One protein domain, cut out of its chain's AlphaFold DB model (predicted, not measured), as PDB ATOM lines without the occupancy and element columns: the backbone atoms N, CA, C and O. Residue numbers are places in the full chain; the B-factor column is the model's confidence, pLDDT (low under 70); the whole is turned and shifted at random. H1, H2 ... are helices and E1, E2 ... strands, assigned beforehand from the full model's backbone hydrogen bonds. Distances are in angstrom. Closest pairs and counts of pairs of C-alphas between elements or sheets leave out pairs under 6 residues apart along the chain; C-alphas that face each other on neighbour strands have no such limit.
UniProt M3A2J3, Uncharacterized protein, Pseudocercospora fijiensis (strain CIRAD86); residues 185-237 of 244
ATOM      1  N   ASP A 185     -23.081  14.989  38.642       73.00
ATOM      2  CA  ASP A 185     -22.500  16.157  37.980       73.00
ATOM      3  C   ASP A 185     -23.526  16.733  36.988       73.00
ATOM      4  O   ASP A 185     -23.225  16.949  35.818       73.00
ATOM      5  N   ALA A 186     -24.774  16.894  37.425       75.62
ATOM      6  CA  ALA A 186     -25.929  17.244  36.633       75.62
ATOM      7  C   ALA A 186     -26.874  18.103  37.482       75.62
ATOM      8  O   ALA A 186     -27.438  17.648  38.477       75.62
ATOM      9  N   SER A 187     -27.014  19.371  37.107       83.81
ATOM     10  CA  SER A 187     -27.901  20.331  37.772       83.81
ATOM     11  C   SER A 187     -29.283  20.289  37.126       83.81
ATOM     12  O   SER A 187     -29.388  19.973  35.936       83.81
ATOM     13  N   SER A 188     -30.356  20.621  37.854       86.12
ATOM     14  CA  SER A 188     -31.658  20.719  37.191       86.12
ATOM     15  C   SER A 188     -31.665  21.915  36.239       86.12
ATOM     16  O   SER A 188     -31.067  22.961  36.503       86.12
ATOM     17  N   CYS A 189     -32.370  21.767  35.122       84.94
ATOM     18  CA  CYS A 189     -32.471  22.802  34.103       84.94
ATOM     19  C   CYS A 189     -32.978  24.150  34.648       84.94
ATOM     20  O   CYS A 189     -32.544  25.201  34.185       84.94
ATOM     21  N   ARG A 190     -33.845  24.128  35.671       83.06
ATOM     22  CA  ARG A 190     -34.352  25.347  36.316       83.06
ATOM     23  C   ARG A 190     -33.303  26.028  37.184       83.06
ATOM     24  O   ARG A 190     -33.175  27.241  37.098       83.06
ATOM     25  N   ASP A 191     -32.502  25.272  37.936       86.38
ATOM     26  CA  ASP A 191     -31.428  25.851  38.758       86.38
ATOM     27  C   ASP A 191     -30.378  26.553  37.877       86.38
ATOM     28  O   ASP A 191     -29.892  27.632  38.217       86.38
ATOM     29  N   VAL A 192     -30.065  25.972  36.711       86.94
ATOM     30  CA  VAL A 192     -29.171  26.581  35.709       86.94
ATOM     31  C   VAL A 192     -29.815  27.817  35.070       86.94
ATOM     32  O   VAL A 192     -29.149  28.842  34.921       86.94
ATOM     33  N   ALA A 193     -31.109  27.758  34.735       85.75
ATOM     34  CA  ALA A 193     -31.837  28.896  34.180       85.75
ATOM     35  C   ALA A 193     -31.885  30.085  35.154       85.75
ATOM     36  O   ALA A 193     -31.586  31.217  34.768       85.75
ATOM     37  N   ASP A 194     -32.189  29.831  36.425       86.12
ATOM     38  CA  ASP A 194     -32.280  30.858  37.462       86.12
ATOM     39  C   ASP A 194     -30.896  31.418  37.837       86.12
ATOM     40  O   ASP A 194     -30.765  32.626  38.050       86.12
ATOM     41  N   ALA A 195     -29.837  30.599  37.814       87.25
ATOM     42  CA  ALA A 195     -28.456  31.074  37.950       87.25
ATOM     43  C   ALA A 195     -28.040  32.012  36.798       87.25
ATOM     44  O   ALA A 195     -27.428  33.056  37.039       87.25
ATOM     45  N   ILE A 196     -28.418  31.696  35.553       83.94
ATOM     46  CA  ILE A 196     -28.165  32.567  34.393       83.94
ATOM     47  C   ILE A 196     -29.010  33.850  34.481       83.94
ATOM     48  O   ILE A 196     -28.482  34.942  34.261       83.94
ATOM     49  N   ARG A 197     -30.285  33.766  34.884       86.44
ATOM     50  CA  ARG A 197     -31.166  34.936  35.081       86.44
ATOM     51  C   ARG A 197     -30.720  35.845  36.225       86.44
ATOM     52  O   ARG A 197     -30.891  37.057  36.118       86.44
ATOM     53  N   TYR A 198     -30.102  35.302  37.276       83.62
ATOM     54  CA  TYR A 198     -29.489  36.090  38.352       83.62
ATOM     55  C   TYR A 198     -28.362  37.000  37.834       83.62
ATOM     56  O   TYR A 198     -28.227  38.136  38.287       83.62
ATOM     57  N   ILE A 199     -27.586  36.525  36.853       82.94
ATOM     58  CA  ILE A 199     -26.526  37.301  36.191       82.94
ATOM     59  C   ILE A 199     -27.117  38.230  35.114       82.94
ATOM     60  O   ILE A 199     -26.708  39.386  35.001       82.94
ATOM     61  N   ARG A 200     -28.095  37.750  34.333       79.44
ATOM     62  CA  ARG A 200     -28.688  38.462  33.190       79.44
ATOM     63  C   ARG A 200     -30.228  38.374  33.209       79.44
ATOM     64  O   ARG A 200     -30.799  37.544  32.501       79.44
ATOM     65  N   PRO A 201     -30.936  39.280  33.918       79.50
ATOM     66  CA  PRO A 201     -32.401  39.233  34.082       79.50
ATOM     67  C   PRO A 201     -33.249  39.416  32.809       79.50
ATOM     68  O   PRO A 201     -34.473  39.461  32.894       79.50
ATOM     69  N   GLY A 202     -32.621  39.586  31.642       76.94
ATOM     70  CA  GLY A 202     -33.286  39.740  30.346       76.94
ATOM     71  C   GLY A 202     -33.348  38.467  29.494       76.94
ATOM     72  O   GLY A 202     -33.798  38.557  28.357       76.94
ATOM     73  N   VAL A 203     -32.872  37.319  29.994       80.25
ATOM     74  CA  VAL A 203     -32.916  36.036  29.267       80.25
ATOM     75  C   VAL A 203     -34.283  35.367  29.455       80.25
ATOM     76  O   VAL A 203     -34.682  35.063  30.584       80.25
ATOM     77  N   GLY A 204     -34.999  35.158  28.347       77.00
ATOM     78  CA  GLY A 204     -36.340  34.567  28.333       77.00
ATOM     79  C   GLY A 204     -36.349  33.035  28.375       77.00
ATOM     80  O   GLY A 204     -35.350  32.399  28.703       77.00
ATOM     81  N   ASP A 205     -37.486  32.446  28.000       73.12
ATOM     82  CA  ASP A 205     -37.731  30.986  27.997       73.12
ATOM     83  C   ASP A 205     -37.041  30.252  26.815       73.12
ATOM     84  O   ASP A 205     -37.135  29.035  26.632       73.12
ATOM     85  N   GLU A 206     -36.319  31.008  25.983       75.50
ATOM     86  CA  GLU A 206     -35.433  30.500  24.930       75.50
ATOM     87  C   GLU A 206     -34.258  29.686  25.499       75.50
ATOM     88  O   GLU A 206     -33.771  28.758  24.851       75.50
ATOM     89  N   LEU A 207     -33.849  29.984  26.736       80.88
ATOM     90  CA  LEU A 207     -32.753  29.316  27.428       80.88
ATOM     91  C   LEU A 207     -33.097  27.858  27.763       80.88
ATOM     92  O   LEU A 207     -32.311  26.962  27.469       80.88
ATOM     93  N   GLU A 208     -34.287  27.589  28.307       77.94
ATOM     94  CA  GLU A 208     -34.805  26.235  28.530       77.94
ATOM     95  C   GLU A 208     -34.868  25.438  27.218       77.94
ATOM     96  O   GLU A 208     -34.491  24.263  27.181       77.94
ATOM     97  N   SER A 209     -35.250  26.101  26.123       74.56
ATOM     98  CA  SER A 209     -35.288  25.500  24.785       74.56
ATOM     99  C   SER A 209     -33.886  25.129  24.275       74.56
ATOM    100  O   SER A 209     -33.697  24.026  23.763       74.56
ATOM    101  N   GLU A 210     -32.877  25.991  24.459       74.75
ATOM    102  CA  GLU A 210     -31.477  25.689  24.111       74.75
ATOM    103  C   GLU A 210     -30.845  24.633  25.038       74.75
ATOM    104  O   GLU A 210     -30.027  23.812  24.605       74.75
ATOM    105  N   MET A 211     -31.260  24.586  26.304       74.25
ATOM    106  CA  MET A 211     -30.896  23.516  27.236       74.25
ATOM    107  C   MET A 211     -31.506  22.158  26.834       74.25
ATOM    108  O   MET A 211     -30.940  21.108  27.156       74.25
ATOM    109  N   GLY A 212     -32.558  22.153  26.009       71.25
ATOM    110  CA  GLY A 212     -33.271  20.950  25.562       71.25
ATOM    111  C   GLY A 212     -34.351  20.497  26.547       71.25
ATOM    112  O   GLY A 212     -34.741  19.330  26.551       71.25
ATOM    113  N   CYS A 213     -34.808  21.410  27.399       74.44
ATOM    114  CA  CYS A 213     -35.795  21.170  28.434       74.44
ATOM    115  C   CYS A 213     -37.185  21.466  27.879       74.44
ATOM    116  O   CYS A 213     -37.436  22.553  27.366       74.44
ATOM    117  N   GLN A 214     -38.094  20.500  27.988       67.75
ATOM    118  CA  GLN A 214     -39.455  20.619  27.476       67.75
ATOM    119  C   GLN A 214     -40.473  20.364  28.589       67.75
ATOM    120  O   GLN A 214     -40.217  19.583  29.512       67.75
ATOM    121  N   ASP A 215     -41.618  21.042  28.500       61.06
ATOM    122  CA  ASP A 215     -42.639  21.080  29.544       61.06
ATOM    123  C   ASP A 215     -43.054  19.690  30.044       61.06
ATOM    124  O   ASP A 215     -43.475  18.822  29.280       61.06
ATOM    125  N   GLY A 216     -42.969  19.505  31.364       62.38
ATOM    126  CA  GLY A 216     -43.429  18.306  32.071       62.38
ATOM    127  C   GLY A 216     -42.333  17.331  32.517       62.38
ATOM    128  O   GLY A 216     -42.611  16.506  33.385       62.38
ATOM    129  N   ASN A 217     -41.099  17.440  32.010       61.81
ATOM    130  CA  ASN A 217     -39.993  16.556  32.401       61.81
ATOM    131  C   ASN A 217     -38.982  17.242  33.335       61.81
ATOM    132  O   ASN A 217     -38.567  18.377  33.099       61.81
ATOM    133  N   TYR A 218     -38.509  16.514  34.351       62.94
ATOM    134  CA  TYR A 218     -37.311  16.892  35.107       62.94
ATOM    135  C   TYR A 218     -36.081  16.673  34.218       62.94
ATOM    136  O   TYR A 218     -35.630  15.544  34.037       62.94
ATOM    137  N   CYS A 219     -35.576  17.749  33.615       76.75
ATOM    138  CA  CYS A 219     -34.369  17.713  32.796       76.75
ATOM    139  C   CYS A 219     -33.137  18.017  33.662       76.75
ATOM    140  O   CYS A 219     -33.044  19.095  34.253       76.75
ATOM    141  N   GLU A 220     -32.207  17.065  33.724       83.62
ATOM    142  CA  GLU A 220     -30.886  17.224  34.335       83.62
ATOM    143  C   GLU A 220     -29.852  17.564  33.247       83.62
ATOM    144  O   GLU A 220     -29.822  16.939  32.184       83.62
ATOM    145  N   ILE A 221     -29.004  18.560  33.503       83.12
ATOM    146  CA  ILE A 221     -27.995  19.064  32.563       83.12
ATOM    147  C   ILE A 221     -26.610  18.797  33.146       83.12
ATOM    148  O   ILE A 221     -26.339  19.295  34.239       83.12
ATOM    149  N   PRO A 222     -25.707  18.087  32.439       86.12
ATOM    150  CA  PRO A 222     -24.366  17.837  32.945       86.12
ATOM    151  C   PRO A 222     -23.624  19.155  33.202       86.12
ATOM    152  O   PRO A 222     -23.679  20.075  32.383       86.12
ATOM    153  N   ALA A 223     -22.916  19.239  34.327       84.12
ATOM    154  CA  ALA A 223     -22.335  20.465  34.863       84.12
ATOM    155  C   ALA A 223     -21.405  21.165  33.862       84.12
ATOM    156  O   ALA A 223     -21.429  22.387  33.760       84.12
ATOM    157  N   THR A 224     -20.662  20.406  33.051       86.56
ATOM    158  CA  THR A 224     -19.867  20.933  31.929       86.56
ATOM    159  C   THR A 224     -20.702  21.802  30.985       86.56
ATOM    160  O   THR A 224     -20.362  22.959  30.769       86.56
ATOM    161  N   ARG A 225     -21.852  21.297  30.518       85.25
ATOM    162  CA  ARG A 225     -22.777  22.037  29.645       85.25
ATOM    163  C   ARG A 225     -23.434  23.218  30.366       85.25
ATOM    164  O   ARG A 225     -23.725  24.220  29.722       85.25
ATOM    165  N   ALA A 226     -23.658  23.128  31.679       85.12
ATOM    166  CA  ALA A 226     -24.150  24.259  32.468       85.12
ATOM    167  C   ALA A 226     -23.113  25.399  32.546       85.12
ATOM    168  O   ALA A 226     -23.476  26.562  32.370       85.12
ATOM    169  N   PHE A 227     -21.825  25.081  32.731       85.88
ATOM    170  CA  PHE A 227     -20.737  26.066  32.672       85.88
ATOM    171  C   PHE A 227     -20.554  26.645  31.261       85.88
ATOM    172  O   PHE A 227     -20.505  27.866  31.128       85.88
ATOM    173  N   ASP A 228     -20.571  25.813  30.210       85.88
ATOM    174  CA  ASP A 228     -20.504  26.271  28.810       85.88
ATOM    175  C   ASP A 228     -21.625  27.278  28.470       85.88
ATOM    176  O   ASP A 228     -21.420  28.222  27.703       85.88
ATOM    177  N   LEU A 229     -22.826  27.090  29.033       82.75
ATOM    178  CA  LEU A 229     -23.957  28.004  28.861       82.75
ATOM    179  C   LEU A 229     -23.794  29.293  29.675       82.75
ATOM    180  O   LEU A 229     -24.025  30.374  29.131       82.75
ATOM    181  N   MET A 230     -23.362  29.210  30.937       82.50
ATOM    182  CA  MET A 230     -23.094  30.398  31.760       82.50
ATOM    183  C   MET A 230     -22.037  31.310  31.117       82.50
ATOM    184  O   MET A 230     -22.276  32.513  30.987       82.50
ATOM    185  N   ASP A 231     -20.927  30.751  30.623       85.69
ATOM    186  CA  ASP A 231     -19.873  31.520  29.946       85.69
ATOM    187  C   ASP A 231     -20.365  32.154  28.632       85.69
ATOM    188  O   ASP A 231     -20.032  33.306  28.335       85.69
ATOM    189  N   ARG A 232     -21.209  31.455  27.856       83.12
ATOM    190  CA  ARG A 232     -21.810  32.001  26.625       83.12
ATOM    191  C   ARG A 232     -22.766  33.160  26.901       83.12
ATOM    192  O   ARG A 232     -22.541  34.258  26.394       83.12
ATOM    193  N   PHE A 233     -23.770  32.964  27.756       76.69
ATOM    194  CA  PHE A 233     -24.746  34.014  28.075       76.69
ATOM    195  C   PHE A 233     -24.119  35.206  28.822       76.69
ATOM    196  O   PHE A 233     -24.656  36.316  28.746       76.69
ATOM    197  N   SER A 234     -22.961  35.014  29.467       75.62
ATOM    198  CA  SER A 234     -22.109  36.086  30.002       75.62
ATOM    199  C   SER A 234     -21.247  36.797  28.941       75.62
ATOM    200  O   SER A 234     -20.792  37.910  29.194       75.62
ATOM    201  N   SER A 235     -21.001  36.181  27.780       67.62
ATOM    202  CA  SER A 235     -20.164  36.724  26.694       67.62
ATOM    203  C   SER A 235     -20.960  37.448  25.599       67.62
ATOM    204  O   SER A 235     -20.401  38.279  24.882       67.62
ATOM    205  N   ASP A 236     -22.261  37.169  25.468       63.22
ATOM    206  CA  ASP A 236     -23.158  37.730  24.442       63.22
ATOM    207  C   ASP A 236     -23.560  39.207  24.696       63.22
ATOM    208  O   ASP A 236     -24.733  39.583  24.599       63.22
ATOM    209  N   ASP A 237     -22.588  40.061  25.033       54.41
ATOM    210  CA  ASP A 237     -22.743  41.508  25.281       54.41
ATOM    211  C   ASP A 237     -22.291  42.374  24.077       54.41
ATOM    212  O   ASP A 237     -22.308  43.601  24.106       54.41
TER     213      ASP A 237
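Overview. This is residues 185 to 237 of the 244 residues of an uncharacterized protein of Pseudocercospora fijiensis (strain CIRAD86) (UniProt M3A2J3). A small two-stranded sheet, E1 and E2, sits at one end of two helices, H1 and H3, which start from its strands and run side by side the same way. The short helix H2 packs on H1 at a steep angle and is near H3. The printed part has 53 residues, with three named helices and two named strands in the order E1, H1, H2, E2, H3; the sheet is antiparallel and the class is mostly helix. The whole is compact, with a radius of gyration of the C-alphas of 10.3 A and spans of 31 by 22 by 16 A.

Along the chain. E1 is residues 186 to 188, with C-alpha 186 at (-25.929, 17.244, 36.633), and E2 is residues 220 to 222. H1, residues 189 to 199, measures 15.8 A from first to last C-alpha. H3, residues 223 to 235, measures 18.3 A and ends at C-alpha 235 (-20.164, 36.724, 26.694). H2 is residues 206 to 211, 8.6 A long.

Arrangement. E1 and E2 are antiparallel at 143 degrees; N 187 and O 221 are 2.9 A apart and N 221 and O 187 2.8 A, both within hydrogen-bond range. H1 and H3 touch at a shallow tilt of 29 degrees, the same way, closest at the C-alphas of Ile 196 and Met 230, 6.1 A. H1 and H2 touch at a steep tilt of 51 degrees, opposite ways, closest at the C-alphas of Ala 193 and Leu 207, 6.8 A. H2 and H3 are near each other; E1 and H2 are apart. In H1, H2 and H3 every O i to N i+4 pair is within hydrogen-bond range.

Size, cuts and confidence. The two farthest C-alphas, those of Gly 216 and Asp 237, are 31.8 A apart. The printed part has no cut, and no link is long. Mean pLDDT of the printed part is 78.4; residues 214 to 218 and 235 to 237 are under 70.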